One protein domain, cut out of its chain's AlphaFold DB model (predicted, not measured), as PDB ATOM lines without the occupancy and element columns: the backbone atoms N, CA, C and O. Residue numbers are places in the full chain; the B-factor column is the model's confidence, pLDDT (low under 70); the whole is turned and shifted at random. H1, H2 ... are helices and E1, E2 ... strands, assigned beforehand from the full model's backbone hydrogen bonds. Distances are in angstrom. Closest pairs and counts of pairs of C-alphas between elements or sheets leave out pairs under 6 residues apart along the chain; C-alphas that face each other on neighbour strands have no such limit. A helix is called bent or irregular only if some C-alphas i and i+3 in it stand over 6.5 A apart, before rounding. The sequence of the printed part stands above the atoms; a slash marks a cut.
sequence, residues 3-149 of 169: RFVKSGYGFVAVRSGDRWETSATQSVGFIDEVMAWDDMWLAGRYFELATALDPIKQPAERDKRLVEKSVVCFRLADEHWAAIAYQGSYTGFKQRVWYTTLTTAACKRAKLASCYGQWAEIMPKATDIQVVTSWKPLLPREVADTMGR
ATOM      1  N   ARG A   3     273.193 257.557 177.327       89.69
ATOM      2  CA  ARG A   3     274.591 257.896 177.599       89.69
ATOM      3  C   ARG A   3     274.901 257.697 179.074       89.69
ATOM      4  O   ARG A   3     273.997 257.760 179.906       89.69
ATOM      5  N   PHE A   4     276.162 257.436 179.381       87.88
ATOM      6  CA  PHE A   4     276.636 257.218 180.745       87.88
ATOM      7  C   PHE A   4     278.136 257.493 180.840       87.88
ATOM      8  O   PHE A   4     278.804 257.737 179.832       87.88
ATOM      9  N   VAL A   5     278.671 257.466 182.056       84.38
ATOM     10  CA  VAL A   5     280.098 257.631 182.333       84.38
ATOM     11  C   VAL A   5     280.654 256.343 182.928       84.38
ATOM     12  O   VAL A   5     280.118 255.842 183.914       84.38
ATOM     13  N   LYS A   6     281.757 255.832 182.380       80.75
ATOM     14  CA  LYS A   6     282.526 254.699 182.931       80.75
ATOM     15  C   LYS A   6     284.004 255.084 182.926       80.75
ATOM     16  O   LYS A   6     284.512 255.610 181.941       80.75
ATOM     17  N   SER A   7     284.678 254.916 184.065       80.94
ATOM     18  CA  SER A   7     286.104 255.259 184.244       80.94
ATOM     19  C   SER A   7     286.496 256.682 183.795       80.94
ATOM     20  O   SER A   7     287.594 256.896 183.294       80.94
ATOM     21  N   GLY A   8     285.595 257.662 183.950       77.38
ATOM     22  CA  GLY A   8     285.826 259.062 183.563       77.38
ATOM     23  C   GLY A   8     285.592 259.388 182.081       77.38
ATOM     24  O   GLY A   8     285.692 260.554 181.701       77.38
ATOM     25  N   TYR A   9     285.229 258.404 181.255       77.31
ATOM     26  CA  TYR A   9     284.917 258.598 179.837       77.31
ATOM     27  C   TYR A   9     283.410 258.601 179.589       77.31
ATOM     28  O   TYR A   9     282.654 257.956 180.315       77.31
ATOM     29  N   GLY A  10     282.983 259.337 178.559       81.44
ATOM     30  CA  GLY A  10     281.595 259.358 178.110       81.44
ATOM     31  C   GLY A  10     281.320 258.191 177.171       81.44
ATOM     32  O   GLY A  10     282.098 257.936 176.252       81.44
ATOM     33  N   PHE A  11     280.208 257.506 177.402       85.62
ATOM     34  CA  PHE A  11     279.744 256.385 176.601       85.62
ATOM     35  C   PHE A  11     278.361 256.681 176.039       85.62
ATOM     36  O   PHE A  11     277.546 257.348 176.681       85.62
ATOM     37  N   VAL A  12     278.086 256.138 174.861       87.56
ATOM     38  CA  VAL A  12     276.749 256.065 174.271       87.56
ATOM     39  C   VAL A  12     276.408 254.606 174.011       87.56
ATOM     40  O   VAL A  12     277.280 253.828 173.633       87.56
ATOM     41  N   ALA A  13     275.143 254.240 174.201       87.50
ATOM     42  CA  ALA A  13     274.647 252.915 173.877       87.50
ATOM     43  C   ALA A  13     273.310 252.956 173.132       87.50
ATOM     44  O   ALA A  13     272.378 253.688 173.506       87.50
ATOM     45  N   VAL A  14     273.191 252.120 172.106       85.94
ATOM     46  CA  VAL A  14     271.943 251.861 171.375       85.94
ATOM     47  C   VAL A  14     271.473 250.442 171.638       85.94
ATOM     48  O   VAL A  14     272.271 249.543 171.884       85.94
ATOM     49  N   ARG A  15     270.155 250.246 171.634       82.69
ATOM     50  CA  ARG A  15     269.564 248.930 171.856       82.69
ATOM     51  C   ARG A  15     269.432 248.217 170.518       82.69
ATOM     52  O   ARG A  15     268.763 248.733 169.626       82.69
ATOM     53  N   SER A  16     269.999 247.023 170.434       75.81
ATOM     54  CA  SER A  16     269.908 246.117 169.294       75.81
ATOM     55  C   SER A  16     269.294 244.809 169.799       75.81
ATOM     56  O   SER A  16     269.950 243.996 170.446       75.81
ATOM     57  N   GLY A  17     267.974 244.665 169.631       76.56
ATOM     58  CA  GLY A  17     267.214 243.547 170.200       76.56
ATOM     59  C   GLY A  17     267.223 243.516 171.737       76.56
ATOM     60  O   GLY A  17     266.686 244.414 172.401       76.56
ATOM     61  N   ASP A  18     267.791 242.452 172.301       71.06
ATOM     62  CA  ASP A  18     267.980 242.221 173.738       71.06
ATOM     63  C   ASP A  18     269.316 242.766 174.278       71.06
ATOM     64  O   ASP A  18     269.529 242.762 175.489       71.06
ATOM     65  N   ARG A  19     270.191 243.285 173.407       71.62
ATOM     66  CA  ARG A  19     271.537 243.755 173.763       71.62
ATOM     67  C   ARG A  19     271.698 245.261 173.597       71.62
ATOM     68  O   ARG A  19     270.904 245.923 172.922       71.62
ATOM     69  N   TRP A  20     272.748 245.793 174.219       78.06
ATOM     70  CA  TRP A  20     273.178 247.176 174.051       78.06
ATOM     71  C   TRP A  20     274.547 247.222 173.380       78.06
ATOM     72  O   TRP A  20     275.527 246.667 173.874       78.06
ATOM     73  N   GLU A  21     274.602 247.894 172.239       80.69
ATOM     74  CA  GLU A  21     275.838 248.181 171.521       80.69
ATOM     75  C   GLU A  21     276.371 249.511 172.033       80.69
ATOM     76  O   GLU A  21     275.658 250.522 171.998       80.69
ATOM     77  N   THR A  22     277.596 249.505 172.554       71.06
ATOM     78  CA  THR A  22     278.185 250.665 173.226       71.06
ATOM     79  C   THR A  22     279.339 251.259 172.423       71.06
ATOM     80  O   THR A  22     279.896 250.626 171.534       71.06
ATOM     81  N   SER A  23     279.662 252.521 172.691       71.94
ATOM     82  CA  SER A  23     280.861 253.189 172.187       71.94
ATOM     83  C   SER A  23     281.304 254.268 173.162       71.94
ATOM     84  O   SER A  23     280.473 254.812 173.894       71.94
ATOM     85  N   ALA A  24     282.594 254.599 173.170       66.25
ATOM     86  CA  ALA A  24     283.194 255.466 174.179       66.25
ATOM     87  C   ALA A  24     284.148 256.499 173.598       66.25
ATOM     88  O   ALA A  24     284.803 256.265 172.589       66.25
ATOM     89  N   THR A  25     284.312 257.613 174.307       60.09
ATOM     90  CA  THR A  25     285.227 258.703 173.935       60.09
ATOM     91  C   THR A  25     286.719 258.412 174.195       60.09
ATOM     92  O   THR A  25     287.485 259.358 174.378       60.09
ATOM     93  N   GLN A  26     287.158 257.150 174.292       59.97
ATOM     94  CA  GLN A  26     288.532 256.791 174.687       59.97
ATOM     95  C   GLN A  26     289.443 256.506 173.476       59.97
ATOM     96  O   GLN A  26     289.031 255.909 172.489       59.97
ATOM     97  N   SER A  27     290.713 256.916 173.573       49.94
ATOM     98  CA  SER A  27     291.712 256.909 172.490       49.94
ATOM     99  C   SER A  27     292.305 255.541 172.119       49.94
ATOM    100  O   SER A  27     293.091 255.479 171.178       49.94
ATOM    101  N   VAL A  28     291.971 254.453 172.827       46.94
ATOM    102  CA  VAL A  28     292.651 253.143 172.679       46.94
ATOM    103  C   VAL A  28     291.868 252.132 171.822       46.94
ATOM    104  O   VAL A  28     292.141 250.938 171.851       46.94
ATOM    105  N   GLY A  29     290.938 252.609 170.994       42.62
ATOM    106  CA  GLY A  29     290.269 251.789 169.983       42.62
ATOM    107  C   GLY A  29     288.849 251.378 170.352       42.62
ATOM    108  O   GLY A  29     288.285 251.844 171.338       42.62
ATOM    109  N   PHE A  30     288.263 250.554 169.480       42.25
ATOM    110  CA  PHE A  30     286.919 250.008 169.619       42.25
ATOM    111  C   PHE A  30     286.655 249.569 171.047       42.25
ATOM    112  O   PHE A  30     287.283 248.641 171.545       42.25
ATOM    113  N   ILE A  31     285.648 250.176 171.653       49.06
ATOM    114  CA  ILE A  31     284.866 249.448 172.625       49.06
ATOM    115  C   ILE A  31     283.792 248.750 171.792       49.06
ATOM    116  O   ILE A  31     282.677 249.228 171.669       49.06
ATOM    117  N   ASP A  32     284.159 247.615 171.185       51.44
ATOM    118  CA  ASP A  32     283.199 246.593 170.725       51.44
ATOM    119  C   ASP A  32     282.643 245.853 171.968       51.44
ATOM    120  O   ASP A  32     282.439 244.641 171.966       51.44
ATOM    121  N   GLU A  33     282.470 246.564 173.096       56.84
ATOM    122  CA  GLU A  33     281.796 246.021 174.269       56.84
ATOM    123  C   GLU A  33     280.301 246.059 173.952       56.84
ATOM    124  O   GLU A  33     279.580 247.022 174.230       56.84
ATOM    125  N   VAL A  34     279.826 244.987 173.330       59.31
ATOM    126  CA  VAL A  34     278.419 244.618 173.421       59.31
ATOM    127  C   VAL A  34     278.192 244.194 174.869       59.31
ATOM    128  O   VAL A  34     278.636 243.123 175.279       59.31
ATOM    129  N   MET A  35     277.549 245.051 175.661       62.50
ATOM    130  CA  MET A  35     277.274 244.775 177.071       62.50
ATOM    131  C   MET A  35     275.789 244.482 177.261       62.50
ATOM    132  O   MET A  35     274.922 245.087 176.618       62.50
ATOM    133  N   ALA A  36     275.475 243.568 178.179       65.31
ATOM    134  CA  ALA A  36     274.129 243.515 178.722       65.31
ATOM    135  C   ALA A  36     273.854 244.798 179.522       65.31
ATOM    136  O   ALA A  36     274.771 245.464 180.009       65.31
ATOM    137  N   TRP A  37     272.576 245.150 179.665       66.38
ATOM    138  CA  TRP A  37     272.192 246.331 180.439       66.38
ATOM    139  C   TRP A  37     272.694 246.261 181.887       66.38
ATOM    140  O   TRP A  37     273.197 247.258 182.397       66.38
ATOM    141  N   ASP A  38     272.607 245.090 182.519       69.56
ATOM    142  CA  ASP A  38     273.026 244.901 183.911       69.56
ATOM    143  C   ASP A  38     274.533 245.124 184.081       69.56
ATOM    144  O   ASP A  38     274.949 245.849 184.984       69.56
ATOM    145  N   ASP A  39     275.351 244.608 183.159       69.88
ATOM    146  CA  ASP A  39     276.801 244.829 183.170       69.88
ATOM    147  C   ASP A  39     277.139 246.310 182.968       69.88
ATOM    148  O   ASP A  39     278.005 246.869 183.649       69.88
ATOM    149  N   MET A  40     276.424 246.967 182.052       74.56
ATOM    150  CA  MET A  40     276.586 248.392 181.794       74.56
ATOM    151  C   MET A  40     276.216 249.213 183.033       74.56
ATOM    152  O   MET A  40     276.978 250.094 183.423       74.56
ATOM    153  N   TRP A  41     275.091 248.900 183.681       75.44
ATOM    154  CA  TRP A  41     274.618 249.575 184.889       75.44
ATOM    155  C   TRP A  41     275.581 249.415 186.068       75.44
ATOM    156  O   TRP A  41     275.840 250.383 186.780       75.44
ATOM    157  N   LEU A  42     276.144 248.219 186.250       77.94
ATOM    158  CA  LEU A  42     277.126 247.945 187.300       77.94
ATOM    159  C   LEU A  42     278.449 248.690 187.073       77.94
ATOM    160  O   LEU A  42     279.075 249.143 188.032       77.94
ATOM    161  N   ALA A  43     278.877 248.825 185.815       75.56
ATOM    162  CA  ALA A  43     280.144 249.465 185.462       75.56
ATOM    163  C   ALA A  43     280.044 250.995 185.292       75.56
ATOM    164  O   ALA A  43     281.050 251.703 185.413       75.56
ATOM    165  N   GLY A  44     278.858 251.505 184.966       79.56
ATOM    166  CA  GLY A  44     278.609 252.899 184.619       79.56
ATOM    167  C   GLY A  44     278.013 253.737 185.749       79.56
ATOM    168  O   GLY A  44     277.538 253.245 186.769       79.56
ATOM    169  N   ARG A  45     278.022 255.056 185.559       83.88
ATOM    170  CA  ARG A  45     277.366 256.055 186.414       83.88
ATOM    171  C   ARG A  45     276.734 257.146 185.553       83.88
ATOM    172  O   ARG A  45     277.090 257.302 184.390       83.88
ATOM    173  N   TYR A  46     275.835 257.932 186.151       88.25
ATOM    174  CA  TYR A  46     275.199 259.099 185.517       88.25
ATOM    175  C   TYR A  46     274.489 258.762 184.200       88.25
ATOM    176  O   TYR A  46     274.748 259.359 183.161       88.25
ATOM    177  N   PHE A  47     273.610 257.761 184.248       89.38
ATOM    178  CA  PHE A  47     272.834 257.356 183.087       89.38
ATOM    179  C   PHE A  47     271.817 258.424 182.702       89.38
ATOM    180  O   PHE A  47     271.081 258.933 183.547       89.38
ATOM    181  N   GLU A  48     271.732 258.705 181.410       91.44
ATOM    182  CA  GLU A  48     270.738 259.599 180.835       91.44
ATOM    183  C   GLU A  48     270.125 258.972 179.580       91.44
ATOM    184  O   GLU A  48     270.817 258.390 178.741       91.44
ATOM    185  N   LEU A  49     268.809 259.107 179.442       91.25
ATOM    186  CA  LEU A  49     268.027 258.669 178.293       91.25
ATOM    187  C   LEU A  49     267.835 259.838 177.327       91.25
ATOM    188  O   LEU A  49     267.442 260.927 177.745       91.25
ATOM    189  N   ALA A  50     268.064 259.605 176.036       92.56
ATOM    190  CA  ALA A  50     267.734 260.583 175.004       92.56
ATOM    191  C   ALA A  50     266.208 260.776 174.922       92.56
ATOM    192  O   ALA A  50     265.472 259.796 174.780       92.56
ATOM    193  N   THR A  51     265.739 262.022 174.992       93.12
ATOM    194  CA  THR A  51     264.302 262.369 174.980       93.12
ATOM    195  C   THR A  51     263.882 263.218 173.786       93.12
ATOM    196  O   THR A  51     262.690 263.294 173.499       93.12
ATOM    197  N   ALA A  52     264.833 263.830 173.079       93.62
ATOM    198  CA  ALA A  52     264.572 264.577 171.855       93.62
ATOM    199  C   ALA A  52     265.689 264.351 170.834       93.62
ATOM    200  O   ALA A  52     266.873 264.304 171.188       93.62
ATOM    201  N   LEU A  53     265.282 264.212 169.576       93.62
ATOM    202  CA  LEU A  53     266.138 264.004 168.420       93.62
ATOM    203  C   LEU A  53     265.714 264.988 167.338       93.62
ATOM    204  O   LEU A  53     264.532 265.051 167.002       93.62
ATOM    205  N   ASP A  54     266.678 265.702 166.773       94.88
ATOM    206  CA  ASP A  54     266.430 266.608 165.659       94.88
ATOM    207  C   ASP A  54     267.271 266.193 164.449       94.88
ATOM    208  O   ASP A  54     268.453 265.882 164.618       94.88
ATOM    209  N   PRO A  55     266.744 266.266 163.215       93.81
ATOM    210  CA  PRO A  55     267.548 266.076 162.013       93.81
ATOM    211  C   PRO A  55     268.760 267.011 161.993       93.81
ATOM    212  O   PRO A  55     268.654 268.191 162.364       93.81
ATOM    213  N   ILE A  56     269.911 266.505 161.548       89.12
ATOM    214  CA  ILE A  56     271.088 267.358 161.363       89.12
ATOM    215  C   ILE A  56     270.875 268.320 160.191       89.12
ATOM    216  O   ILE A  56     270.289 267.969 159.163       89.12
ATOM    217  N   LYS A  57     271.364 269.552 160.329       84.31
ATOM    218  CA  LYS A  57     271.350 270.523 159.228       84.31
ATOM    219  C   LYS A  57     272.407 270.137 158.203       84.31
ATOM    220  O   LYS A  57     273.543 269.859 158.570       84.31
ATOM    221  N   GLN A  58     272.038 270.169 156.927       79.62
ATOM    222  CA  GLN A  58     272.967 269.906 155.833       79.62
ATOM    223  C   GLN A  58     273.581 271.214 155.297       79.62
ATOM    224  O   GLN A  58     272.874 272.221 155.187       79.62
ATOM    225  N   PRO A  59     274.877 271.223 154.941       77.44
ATOM    226  CA  PRO A  59     275.846 270.151 155.174       77.44
ATOM    227  C   PRO A  59     276.224 270.062 156.670       77.44
ATOM    228  O   PRO A  59     276.218 271.081 157.368       77.44
ATOM    229  N   ALA A  60     276.504 268.853 157.171       76.31
ATOM    230  CA  ALA A  60     276.646 268.564 158.607       76.31
ATOM    231  C   ALA A  60     277.660 269.461 159.335       76.31
ATOM    232  O   ALA A  60     277.479 269.785 160.508       76.31
ATOM    233  N   GLU A  61     278.701 269.922 158.643       75.75
ATOM    234  CA  GLU A  61     279.734 270.803 159.198       75.75
ATOM    235  C   GLU A  61     279.174 272.167 159.625       75.75
ATOM    236  O   GLU A  61     279.772 272.854 160.455       75.75
ATOM    237  N   ARG A  62     278.020 272.568 159.076       79.19
ATOM    238  CA  ARG A  62     277.326 273.815 159.430       79.19
ATOM    239  C   ARG A  62     276.358 273.654 160.598       79.19
ATOM    240  O   ARG A  62     275.839 274.662 161.090       79.19
ATOM    241  N   ASP A  63     276.107 272.432 161.065       83.94
ATOM    242  CA  ASP A  63     275.260 272.217 162.230       83.94
ATOM    243  C   ASP A  63     276.018 272.543 163.523       83.94
ATOM    244  O   ASP A  63     276.805 271.756 164.054       83.94
ATOM    245  N   LYS A  64     275.754 273.740 164.053       84.31
ATOM    246  CA  LYS A  64     276.376 274.254 165.281       84.31
ATOM    247  C   LYS A  64     276.066 273.418 166.528       84.31
ATOM    248  O   LYS A  64     276.731 273.616 167.538       84.31
ATOM    249  N   ARG A  65     275.080 272.514 166.478       86.12
ATOM    250  CA  ARG A  65     274.752 271.610 167.594       86.12
ATOM    251  C   ARG A  65     275.750 270.465 167.729       86.12
ATOM    252  O   ARG A  65     275.828 269.879 168.798       86.12
ATOM    253  N   LEU A  66     276.516 270.152 166.681       83.31
ATOM    254  CA  LEU A  66     277.524 269.092 166.703       83.31
ATOM    255  C   LEU A  66     278.801 269.577 167.411       83.31
ATOM    256  O   LEU A  66     279.815 269.844 166.776       83.31
ATOM    257  N   VAL A  67     278.745 269.729 168.730       82.00
ATOM    258  CA  VAL A  67     279.855 270.121 169.621       82.00
ATOM    259  C   VAL A  67     280.508 268.909 170.312       82.00
ATOM    260  O   VAL A  67     280.104 267.768 170.088       82.00
ATOM    261  N   GLU A  68     281.522 269.126 171.154       80.94
ATOM    262  CA  GLU A  68     282.120 268.063 171.980       80.94
ATOM    263  C   GLU A  68     281.042 267.298 172.778       80.94
ATOM    264  O   GLU A  68     280.124 267.907 173.326       80.94
ATOM    265  N   LYS A  69     281.140 265.961 172.832       79.62
ATOM    266  CA  LYS A  69     280.183 265.047 173.490       79.62
ATOM    267  C   LYS A  69     278.767 265.059 172.905       79.62
ATOM    268  O   LYS A  69     277.862 264.462 173.490       79.62
ATOM    269  N   SER A  70     278.568 265.682 171.743       88.25
ATOM    270  CA  SER A  70     277.317 265.534 170.999       88.25
ATOM    271  C   SER A  70     277.125 264.088 170.602       88.25
ATOM    272  O   SER A  70     278.072 263.422 170.185       88.25
ATOM    273  N   VAL A  71     275.888 263.624 170.702       91.06
ATOM    274  CA  VAL A  71     275.509 262.291 170.262       91.06
ATOM    275  C   VAL A  71     274.610 262.430 169.055       91.06
ATOM    276  O   VAL A  71     273.688 263.246 169.049       91.06
ATOM    277  N   VAL A  72     274.878 261.617 168.049       91.50
ATOM    278  CA  VAL A  72     274.016 261.457 166.885       91.50
ATOM    279  C   VAL A  72     273.540 260.020 166.819       91.50
ATOM    280  O   VAL A  72     274.281 259.105 167.178       91.50
ATOM    281  N   CYS A  73     272.319 259.819 166.345       93.00
ATOM    282  CA  CYS A  73     271.837 258.522 165.907       93.00
ATOM    283  C   CYS A  73     271.631 258.533 164.395       93.00
ATOM    284  O   CYS A  73     271.345 259.575 163.806       93.00
ATOM    285  N   PHE A  74     271.803 257.379 163.769       91.19
ATOM    286  CA  PHE A  74     271.686 257.224 162.326       91.19
ATOM    287  C   PHE A  74     271.314 255.787 161.971       91.19
ATOM    288  O   PHE A  74     271.470 254.872 162.784       91.19
ATOM    289  N   ARG A  75     270.832 255.583 160.746       90.94
ATOM    290  CA  ARG A  75     270.638 254.262 160.149       90.94
ATOM    291  C   ARG A  75     271.761 253.950 159.170       90.94
ATOM    292  O   ARG A  75     272.109 254.784 158.337       90.94
ATOM    293  N   LEU A  76     272.304 252.740 159.247       88.69
ATOM    294  CA  LEU A  76     273.290 252.223 158.296       88.69
ATOM    295  C   LEU A  76     273.050 250.726 158.106       88.69
ATOM    296  O   LEU A  76     272.958 249.998 159.093       88.69
ATOM    297  N   ALA A  77     272.955 250.281 156.848       85.69
ATOM    298  CA  ALA A  77     272.619 248.896 156.497       85.69
ATOM    299  C   ALA A  77     271.362 248.382 157.237       85.69
ATOM    300  O   ALA A  77     271.359 247.291 157.792       85.69
ATOM    301  N   ASP A  78     270.314 249.214 157.273       84.31
ATOM    302  CA  ASP A  78     269.019 248.977 157.929       84.31
ATOM    303  C   ASP A  78     269.001 248.832 159.458       84.31
ATOM    304  O   ASP A  78     267.934 248.652 160.055       84.31
ATOM    305  N   GLU A  79     270.148 249.021 160.102       86.31
ATOM    306  CA  GLU A  79     270.320 248.963 161.553       86.31
ATOM    307  C   GLU A  79     270.494 250.368 162.149       86.31
ATOM    308  O   GLU A  79     270.920 251.303 161.463       86.31
ATOM    309  N   HIS A  80     270.127 250.531 163.424       88.38
ATOM    310  CA  HIS A  80     270.231 251.799 164.148       88.38
ATOM    311  C   HIS A  80     271.525 251.866 164.946       88.38
ATOM    312  O   HIS A  80     271.793 251.006 165.777       88.38
ATOM    313  N   TRP A  81     272.256 252.957 164.764       89.00
ATOM    314  CA  TRP A  81     273.555 253.179 165.377       89.00
ATOM    315  C   TRP A  81     273.602 254.541 166.048       89.00
ATOM    316  O   TRP A  81     272.793 255.428 165.754       89.00
ATOM    317  N   ALA A  82     274.572 254.719 166.936       90.19
ATOM    318  CA  ALA A  82     274.907 256.022 167.474       90.19
ATOM    319  C   ALA A  82     276.390 256.322 167.331       90.19
ATOM    320  O   ALA A  82     277.227 255.426 167.218       90.19
ATOM    321  N   ALA A  83     276.711 257.608 167.364       87.81
ATOM    322  CA  ALA A  83     278.072 258.070 167.514       87.81
ATOM    323  C   ALA A  83     278.148 259.214 168.519       87.81
ATOM    324  O   ALA A  83     277.239 260.040 168.600       87.81
ATOM    325  N   ILE A  84     279.246 259.266 169.266       86.31
ATOM    326  CA  ILE A  84     279.570 260.348 170.189       86.31
ATOM    327  C   ILE A  84     280.793 261.112 169.683       86.31
ATOM    328  O   ILE A  84     281.816 260.526 169.318       86.31
ATOM    329  N   ALA A  85     280.674 262.435 169.647       84.38
ATOM    330  CA  ALA A  85     281.751 263.322 169.253       84.38
ATOM    331  C   ALA A  85     282.768 263.469 170.386       84.38
ATOM    332  O   ALA A  85     282.419 263.749 171.535       84.38
ATOM    333  N   TYR A  86     284.042 263.382 170.035       78.69
ATOM    334  CA  TYR A  86     285.155 263.724 170.901       78.69
ATOM    335  C   TYR A  86     286.019 264.787 170.234       78.69
ATOM    336  O   TYR A  86     286.415 264.671 169.072       78.69
ATOM    337  N   GLN A  87     286.325 265.828 170.993       72.50
ATOM    338  CA  GLN A  87     287.242 266.886 170.609       72.50
ATOM    339  C   GLN A  87     288.159 267.094 171.808       72.50
ATOM    340  O   GLN A  87     287.707 267.529 172.859       72.50
ATOM    341  N   GLY A  88     289.424 266.709 171.682       65.25
ATOM    342  CA  GLY A  88     290.347 266.691 172.812       65.25
ATOM    343  C   GLY A  88     291.755 267.095 172.418       65.25
ATOM    344  O   GLY A  88     292.055 267.320 171.244       65.25
ATOM    345  N   SER A  89     292.639 267.143 173.413       59.56
ATOM    346  CA  SER A  89     294.055 267.492 173.240       59.56
ATOM    347  C   SER A  89     294.743 266.640 172.169       59.56
ATOM    348  O   SER A  89     295.549 267.156 171.399       59.56
ATOM    349  N   TYR A  90     294.355 265.369 172.049       57.91
ATOM    350  CA  TYR A  90     294.902 264.436 171.061       57.91
ATOM    351  C   TYR A  90     294.555 264.793 169.602       57.91
ATOM    352  O   TYR A  90     295.303 264.456 168.691       57.91
ATOM    353  N   THR A  91     293.451 265.508 169.356       58.03
ATOM    354  CA  THR A  91     293.077 265.999 168.011       58.03
ATOM    355  C   THR A  91     293.536 267.441 167.773       58.03
ATOM    356  O   THR A  91     293.110 268.098 166.817       58.03
ATOM    357  N   GLY A  92     294.363 267.974 168.683       54.41
ATOM    358  CA  GLY A  92     294.769 269.378 168.713       54.41
ATOM    359  C   GLY A  92     293.589 270.342 168.828       54.41
ATOM    360  O   GLY A  92     293.722 271.493 168.426       54.41
ATOM    361  N   PHE A  93     292.421 269.866 169.285       60.66
ATOM    362  CA  PHE A  93     291.139 270.581 169.267       60.66
ATOM    363  C   PHE A  93     290.677 271.068 167.881       60.66
ATOM    364  O   PHE A  93     289.668 271.766 167.790       60.66
ATOM    365  N   LYS A  94     291.366 270.704 166.792       60.25
ATOM    366  CA  LYS A  94     291.061 271.192 165.434       60.25
ATOM    367  C   LYS A  94     290.052 270.315 164.705       60.25
ATOM    368  O   LYS A  94     289.380 270.788 163.795       60.25
ATOM    369  N   GLN A  95     289.954 269.044 165.091       67.00
ATOM    370  CA  GLN A  95     289.071 268.073 164.455       67.00
ATOM    371  C   GLN A  95     288.291 267.271 165.494       67.00
ATOM    372  O   GLN A  95     288.775 267.001 166.599       67.00
ATOM    373  N   ARG A  96     287.063 266.908 165.119       74.56
ATOM    374  CA  ARG A  96     286.182 266.047 165.907       74.56
ATOM    375  C   ARG A  96     286.363 264.616 165.431       74.56
ATOM    376  O   ARG A  96     286.202 264.343 164.244       74.56
ATOM    377  N   VAL A  97     286.670 263.724 166.358       78.19
ATOM    378  CA  VAL A  97     286.654 262.281 166.121       78.19
ATOM    379  C   VAL A  97     285.304 261.758 166.583       78.19
ATOM    380  O   VAL A  97     284.814 262.146 167.642       78.19
ATOM    381  N   TRP A  98     284.695 260.892 165.782       81.44
ATOM    382  CA  TRP A  98     283.418 260.270 166.111       81.44
ATOM    383  C   TRP A  98     283.634 258.813 166.493       81.44
ATOM    384  O   TRP A  98     284.129 258.021 165.692       81.44
ATOM    385  N   TYR A  99     283.246 258.461 167.712       80.94
ATOM    386  CA  TYR A  99     283.248 257.078 168.176       80.94
ATOM    387  C   TYR A  99     281.860 256.500 167.978       80.94
ATOM    388  O   TYR A  99     280.883 257.103 168.416       80.94
ATOM    389  N   THR A 100     281.765 255.379 167.268       83.94
ATOM    390  CA  THR A 100     280.484 254.811 166.838       83.94
ATOM    391  C   THR A 100     280.193 253.497 167.543       83.94
ATOM    392  O   THR A 100     281.120 252.778 167.914       83.94
ATOM    393  N   THR A 101     278.911 253.183 167.717       84.75
ATOM    394  CA  THR A 101     278.451 251.886 168.237       84.75
ATOM    395  C   THR A 101     278.484 250.787 167.172       84.75
ATOM    396  O   THR A 101     277.967 249.704 167.416       84.75
ATOM    397  N   LEU A 102     279.037 251.057 165.978       81.62
ATOM    398  CA  LEU A 102     279.112 250.082 164.890       81.62
ATOM    399  C   LEU A 102     279.935 248.872 165.310       81.62
ATOM    400  O   LEU A 102     281.102 249.003 165.659       81.62
ATOM    401  N   THR A 103     279.361 247.682 165.179       78.12
ATOM    402  CA  THR A 103     280.129 246.447 165.353       78.12
ATOM    403  C   THR A 103     281.044 246.202 164.154       78.12
ATOM    404  O   THR A 103     280.762 246.618 163.022       78.12
ATOM    405  N   THR A 104     282.098 245.410 164.360       78.06
ATOM    406  CA  THR A 104     282.976 244.954 163.267       78.06
ATOM    407  C   THR A 104     282.180 244.299 162.123       78.06
ATOM    408  O   THR A 104     282.492 244.472 160.941       78.06
ATOM    409  N   ALA A 105     281.124 243.550 162.456       79.88
ATOM    410  CA  ALA A 105     280.253 242.908 161.476       79.88
ATOM    411  C   ALA A 105     279.422 243.927 160.675       79.88
ATOM    412  O   ALA A 105     279.324 243.799 159.451       79.88
ATOM    413  N   ALA A 106     278.870 244.948 161.336       81.12
ATOM    414  CA  ALA A 106     278.104 246.009 160.685       81.12
ATOM    415  C   ALA A 106     278.960 246.821 159.707       81.12
ATOM    416  O   ALA A 106     278.541 247.057 158.574       81.12
ATOM    417  N   CYS A 107     280.198 247.159 160.076       82.06
ATOM    418  CA  CYS A 107     281.109 247.846 159.159       82.06
ATOM    419  C   CYS A 107     281.420 247.032 157.906       82.06
ATOM    420  O   CYS A 107     281.433 247.579 156.802       82.06
ATOM    421  N   LYS A 108     281.653 245.721 158.066       83.81
ATOM    422  CA  LYS A 108     281.894 244.816 156.936       83.81
ATOM    423  C   LYS A 108     280.681 244.771 156.007       83.81
ATOM    424  O   LYS A 108     280.852 244.892 154.796       83.81
ATOM    425  N   ARG A 109     279.463 244.671 156.558       85.25
ATOM    426  CA  ARG A 109     278.211 244.733 155.774       85.25
ATOM    427  C   ARG A 109     278.072 246.060 155.025       85.25
ATOM    428  O   ARG A 109     277.771 246.060 153.835       85.25
ATOM    429  N   ALA A 110     278.360 247.172 155.695       83.69
ATOM    430  CA  ALA A 110     278.313 248.521 155.129       83.69
ATOM    431  C   ALA A 110     279.505 248.863 154.208       83.69
ATOM    432  O   ALA A 110     279.579 249.977 153.672       83.69
ATOM    433  N   LYS A 111     280.435 247.916 154.007       86.88
ATOM    434  CA  LYS A 111     281.655 248.080 153.202       86.88
ATOM    435  C   LYS A 111     282.417 249.350 153.591       86.88
ATOM    436  O   LYS A 111     282.772 250.146 152.721       86.88
ATOM    437  N   LEU A 112     282.562 249.585 154.894       83.50
ATOM    438  CA  LEU A 112     283.384 250.677 155.410       83.50
ATOM    439  C   LEU A 112     284.857 250.257 155.384       83.50
ATOM    440  O   LEU A 112     285.175 249.124 155.750       83.50
ATOM    441  N   ALA A 113     285.747 251.157 154.969       78.75
ATOM    442  CA  ALA A 113     287.190 250.941 155.008       78.75
ATOM    443  C   ALA A 113     287.695 250.867 156.454       78.75
ATOM    444  O   ALA A 113     288.617 250.114 156.764       78.75
ATOM    445  N   SER A 114     287.066 251.634 157.345       71.44
ATOM    446  CA  SER A 114     287.378 251.658 158.765       71.44
ATOM    447  C   SER A 114     286.131 251.950 159.591       71.44
ATOM    448  O   SER A 114     285.349 252.842 159.278       71.44
ATOM    449  N   CYS A 115     285.977 251.239 160.705       66.94
ATOM    450  CA  CYS A 115     284.969 251.572 161.706       66.94
ATOM    451  C   CYS A 115     285.413 252.742 162.618       66.94
ATOM    452  O   CYS A 115     284.612 253.304 163.366       66.94
ATOM    453  N   TYR A 116     286.700 253.106 162.587       61.50
ATOM    454  CA  TYR A 116     287.286 254.144 163.434       61.50
ATOM    455  C   TYR A 116     287.051 255.527 162.842       61.50
ATOM    456  O   TYR A 116     287.619 255.827 161.794       61.50
ATOM    457  N   GLY A 117     286.322 256.398 163.544       59.12
ATOM    458  CA  GLY A 117     286.521 257.852 163.466       59.12
ATOM    459  C   GLY A 117     286.202 258.549 162.140       59.12
ATOM    460  O   GLY A 117     286.166 259.778 162.115       59.12
ATOM    461  N   GLN A 118     285.955 257.821 161.049       71.62
ATOM    462  CA  GLN A 118     285.747 258.389 159.723       71.62
ATOM    463  C   GLN A 118     284.273 258.699 159.518       71.62
ATOM    464  O   GLN A 118     283.577 258.106 158.699       71.62
ATOM    465  N   TRP A 119     283.801 259.691 160.265       78.56
ATOM    466  CA  TRP A 119     282.470 260.260 160.076       78.56
ATOM    467  C   TRP A 119     282.215 260.655 158.615       78.56
ATOM    468  O   TRP A 119     281.117 260.455 158.115       78.56
ATOM    469  N   ALA A 120     283.252 261.117 157.907       78.44
ATOM    470  CA  ALA A 120     283.211 261.425 156.477       78.44
ATOM    471  C   ALA A 120     282.903 260.210 155.577       78.44
ATOM    472  O   ALA A 120     282.382 260.394 154.482       78.44
ATOM    473  N   GLU A 121     283.192 258.983 156.020       82.44
ATOM    474  CA  GLU A 121     282.854 257.754 155.289       82.44
ATOM    475  C   GLU A 121     281.451 257.236 155.648       82.44
ATOM    476  O   GLU A 121     280.737 256.699 154.799       82.44
ATOM    477  N   ILE A 122     281.038 257.420 156.906       83.69
ATOM    478  CA  ILE A 122     279.719 257.007 157.402       83.69
ATOM    479  C   ILE A 122     278.626 257.924 156.846       83.69
ATOM    480  O   ILE A 122     277.620 257.437 156.337       83.69
ATOM    481  N   MET A 123     278.837 259.241 156.902       85.94
ATOM    482  CA  MET A 123     277.869 260.276 156.517       85.94
ATOM    483  C   MET A 123     277.226 260.059 155.135       85.94
ATOM    484  O   MET A 123     276.003 260.123 155.061       85.94
ATOM    485  N   PRO A 124     277.974 259.764 154.051       86.75
ATOM    486  CA  PRO A 124     277.382 259.566 152.725       86.75
ATOM    487  C   PRO A 124     276.547 258.286 152.591       86.75
ATOM    488  O   PRO A 124     275.756 258.172 151.659       86.75
ATOM    489  N   LYS A 125     276.759 257.302 153.474       89.00
ATOM    490  CA  LYS A 125     276.079 255.996 153.452       89.00
ATOM    491  C   LYS A 125     274.950 255.906 154.479       89.00
ATOM    492  O   LYS A 125     274.088 255.035 154.368       89.00
ATOM    493  N   ALA A 126     274.983 256.759 155.497       89.12
ATOM    494  CA  ALA A 126     274.006 256.790 156.565       89.12
ATOM    495  C   ALA A 126     272.731 257.533 156.145       89.12
ATOM    496  O   ALA A 126     272.749 258.470 155.348       89.12
ATOM    497  N   THR A 127     271.614 257.117 156.727       91.44
ATOM    498  CA  THR A 127     270.296 257.748 156.578       91.44
ATOM    499  C   THR A 127     269.749 258.118 157.955       91.44
ATOM    500  O   THR A 127     270.309 257.709 158.974       91.44
ATOM    501  N   ASP A 128     268.695 258.935 158.002       92.06
ATOM    502  CA  ASP A 128     268.023 259.349 159.244       92.06
ATOM    503  C   ASP A 128     268.976 259.880 160.324       92.06
ATOM    504  O   ASP A 128     268.857 259.560 161.508       92.06
ATOM    505  N   ILE A 129     269.952 260.689 159.907       91.75
ATOM    506  CA  ILE A 129     270.960 261.233 160.812       91.75
ATOM    507  C   ILE A 129     270.327 262.338 161.662       91.75
ATOM    508  O   ILE A 129     269.912 263.385 161.155       91.75
ATOM    509  N   GLN A 130     270.270 262.106 162.969       94.25
ATOM    510  CA  GLN A 130     269.652 263.001 163.942       94.25
ATOM    511  C   GLN A 130     270.612 263.247 165.105       94.25
ATOM    512  O   GLN A 130     271.317 262.342 165.546       94.25
ATOM    513  N   VAL A 131     270.642 264.475 165.614       94.25
ATOM    514  CA  VAL A 131     271.388 264.859 166.815       94.25
ATOM    515  C   VAL A 131     270.478 264.786 168.036       94.25
ATOM    516  O   VAL A 131     269.320 265.197 167.981       94.25
ATOM    517  N   VAL A 132     271.004 264.289 169.153       94.44
ATOM    518  CA  VAL A 132     270.293 264.312 170.434       94.44
ATOM    519  C   VAL A 132     270.340 265.712 171.020       94.44
ATOM    520  O   VAL A 132     271.420 266.238 171.292       94.44
ATOM    521  N   THR A 133     269.172 266.295 171.266       94.38
ATOM    522  CA  THR A 133     269.049 267.666 171.784       94.38
ATOM    523  C   THR A 133     268.536 267.734 173.215       94.38
ATOM    524  O   THR A 133     268.667 268.775 173.857       94.38
ATOM    525  N   SER A 134     268.014 266.632 173.759       93.44
ATOM    526  CA  SER A 134     267.557 266.569 175.148       93.44
ATOM    527  C   SER A 134     267.842 265.216 175.796       93.44
ATOM    528  O   SER A 134     267.801 264.168 175.144       93.44
ATOM    529  N   TRP A 135     268.130 265.272 177.096       93.56
ATOM    530  CA  TRP A 135     268.502 264.144 177.939       93.56
ATOM    531  C   TRP A 135     267.706 264.184 179.239       93.56
ATOM    532  O   TRP A 135     267.541 265.247 179.841       93.56
ATOM    533  N   LYS A 136     267.247 263.018 179.690       93.56
ATOM    534  CA  LYS A 136     266.626 262.833 181.002       93.56
ATOM    535  C   LYS A 136     267.497 261.905 181.856       93.56
ATOM    536  O   LYS A 136     267.741 260.780 181.417       93.56
ATOM    537  N   PRO A 137     267.911 262.306 183.071       91.44
ATOM    538  CA  PRO A 137     268.570 261.408 184.014       91.44
ATOM    539  C   PRO A 137     267.726 260.168 184.303       91.44
ATOM    540  O   PRO A 137     266.523 260.274 184.535       91.44
ATOM    541  N   LEU A 138     268.363 259.000 184.295       86.75
ATOM    542  CA  LEU A 138     267.753 257.736 184.684       86.75
ATOM    543  C   LEU A 138     268.053 257.479 186.158       86.75
ATOM    544  O   LEU A 138     269.189 257.181 186.538       86.75
ATOM    545  N   LEU A 139     267.025 257.592 186.998       76.38
ATOM    546  CA  LEU A 139     267.140 257.208 188.400       76.38
ATOM    547  C   LEU A 139     267.143 255.676 188.535       76.38
ATOM    548  O   LEU A 139     266.451 255.001 187.769       76.38
ATOM    549  N   PRO A 140     267.814 255.104 189.555       64.38
ATOM    550  CA  PRO A 140     267.883 253.651 189.753       64.38
ATOM    551  C   PRO A 140     266.523 252.929 189.740       64.38
ATOM    552  O   PRO A 140     266.430 251.794 189.287       64.38
ATOM    553  N   ARG A 141     265.444 253.588 190.195       54.44
ATOM    554  CA  ARG A 141     264.076 253.035 190.164       54.44
ATOM    555  C   ARG A 141     263.408 253.098 188.786       54.44
ATOM    556  O   ARG A 141     262.696 252.172 188.424       54.44
ATOM    557  N   GLU A 142     263.651 254.145 188.000       59.66
ATOM    558  CA  GLU A 142     263.066 254.283 186.655       59.66
ATOM    559  C   GLU A 142     263.657 253.264 185.672       59.66
ATOM    560  O   GLU A 142     263.005 252.854 184.711       59.66
ATOM    561  N   VAL A 143     264.879 252.805 185.946       56.91
ATOM    562  CA  VAL A 143     265.520 251.709 185.222       56.91
ATOM    563  C   VAL A 143     264.748 250.402 185.426       56.91
ATOM    564  O   VAL A 143     264.429 249.738 184.444       56.91
ATOM    565  N   ALA A 144     264.343 250.080 186.659       52.56
ATOM    566  CA  ALA A 144     263.524 248.898 186.955       52.56
ATOM    567  C   ALA A 144     262.162 248.917 186.232       52.56
ATOM    568  O   ALA A 144     261.734 247.900 185.688       52.56
ATOM    569  N   ASP A 145     261.519 250.083 186.130       54.97
ATOM    570  CA  ASP A 145     260.232 250.225 185.433       54.97
ATOM    571  C   ASP A 145     260.363 250.200 183.902       54.97
ATOM    572  O   ASP A 145     259.501 249.649 183.208       54.97
ATOM    573  N   THR A 146     261.461 250.745 183.368       55.59
ATOM    574  CA  THR A 146     261.804 250.631 181.937       55.59
ATOM    575  C   THR A 146     262.062 249.166 181.551       55.59
ATOM    576  O   THR A 146     261.764 248.762 180.424       55.59
ATOM    577  N   MET A 147     262.535 248.347 182.501       52.38
ATOM    578  CA  MET A 147     262.675 246.890 182.369       52.38
ATOM    579  C   MET A 147     261.331 246.144 182.520       52.38
ATOM    580  O   MET A 147     261.022 245.264 181.713       52.38
ATOM    581  N   GLY A 148     260.489 246.519 183.493       44.25
ATOM    582  CA  GLY A 148     259.238 245.816 183.819       44.25
ATOM    583  C   GLY A 148     258.103 245.974 182.798       44.25
ATOM    584  O   GLY A 148     257.357 245.025 182.547       44.25
ATOM    585  N   ARG A 149     257.973 247.136 182.139       47.00
ATOM    586  CA  ARG A 149     256.890 247.361 181.153       47.00
ATOM    587  C   ARG A 149     257.095 246.674 179.800       47.00
ATOM    588  O   ARG A 149     256.157 246.647 179.009       47.00
TER     589      ARG A 149
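What this domain is: This is residues 3 to 149 of the 169 residues of an uncharacterized protein of Mycobacterium mantenii (UniProt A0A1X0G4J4). One antiparallel sheet of eight strands folds back on itself into two leaves packed face to face, E3 E2 E1 E4 on E5 E6 E7, with long E8 as the hinge along one side. Short helix H1 covers part of the first leaf, H2 and H3 only graze the sheet, and H4 ends the printed part off the sheet, farther from the mean of the C-alphas than any other element. The printed part has 147 residues, with four named helices and eight named strands in the order E1 E2 E3 H1 E4 E5 E6 E7 H2 H3 E8 H4, and its class is mixed, helices and strands. The sheet's order is E3 E2 E1 E4 E8 E5 E6 E7. The whole is compact, with a radius of gyration of the C-alphas of 14.9 A and spans of 40 by 31 by 30 A.

How they stand to each other: E1, residues 3 to 6, E2, residues 9 to 16, and E3, residues 19 to 24, form a meander, each strand the antiparallel neighbour of the one before. Across the hairpin of E1 and E2, N 11 and O 4 are 2.8 A apart, and across that of E2 and E3, N 14 and O 21 are 2.9 A apart. H1, residues 37 to 43, is on the sheet at a height of 8.2 A, over E2 and only just over E1, where 3 of its C-alphas fall; on the local plane it stands at 4 degrees to E2, along the strands. E4, residues 45 to 55, is staggered: its residues 45 to 48 pair with E1, with N 5 and O 45 2.8 A apart, and its residues 48 to 55 pair with E8, residues 127 to 137, with N 49 and O 136 2.8 A apart. E4 bends by 57 degrees at residue 51, and E8 bends by 59 degrees at residue 133. E5, residues 71 to 76, is antiparallel to E8, with N 73 and O 130 2.8 A apart. E5, E6, residues 79 to 86, and E7, residues 97 to 100, form a second meander, with N 72 and O 83 2.9 A apart and N 84 and O 99 2.8 A apart. In this folded sheet, one sheet bent back into two leaves, the closest C-alphas of E2 and E6 are those of Val 14 and Trp 81, 6.3 A apart. Those of the edge strands E3 and E7 are Ser 23 and Thr 100, 5.6 A apart. H2, residues 104 to 109, only just on the sheet with 5 pairs of C-alphas within 10 A, only grazes it with residues 106 to 109; H3, residues 119 to 122, also only grazes it. H4, residues 140 to 149, is not on the sheet and is apart from H1. In H1 and H2 every O i to N i+4 pair is within hydrogen-bond range, in H4 5 of 6 are, and H3 is too short for such a pair.

Where its parts are: E1 begins at C-alpha 3 (274.591, 257.896, 177.599) and is 10.1 A long; E2 is 22.2 A and E3 16.5 A. H1 measures 9.9 A, E4 28.1 A, E5 15.8 A, E6 22.9 A and E7 9.7 A. H2 is 8.9 A and H3 5.0 A long. E8, 27.7 A long, begins at C-alpha 127 (270.296, 257.748, 156.578). H4, 15.3 A long, ends at C-alpha 149 (256.890, 247.361, 181.153).

The domain as a whole: The C-alphas farthest apart, those of Gly 92 and Arg 149, are 45.5 A apart. The printed part has no cut. The long links are E3 to H1, with 12 residues, and E4 to E5, with 15. The mean pLDDT of the printed part is 77.5; residues 24 to 39, 88 to 95, 115 to 117 and 140 to 149 are under 70.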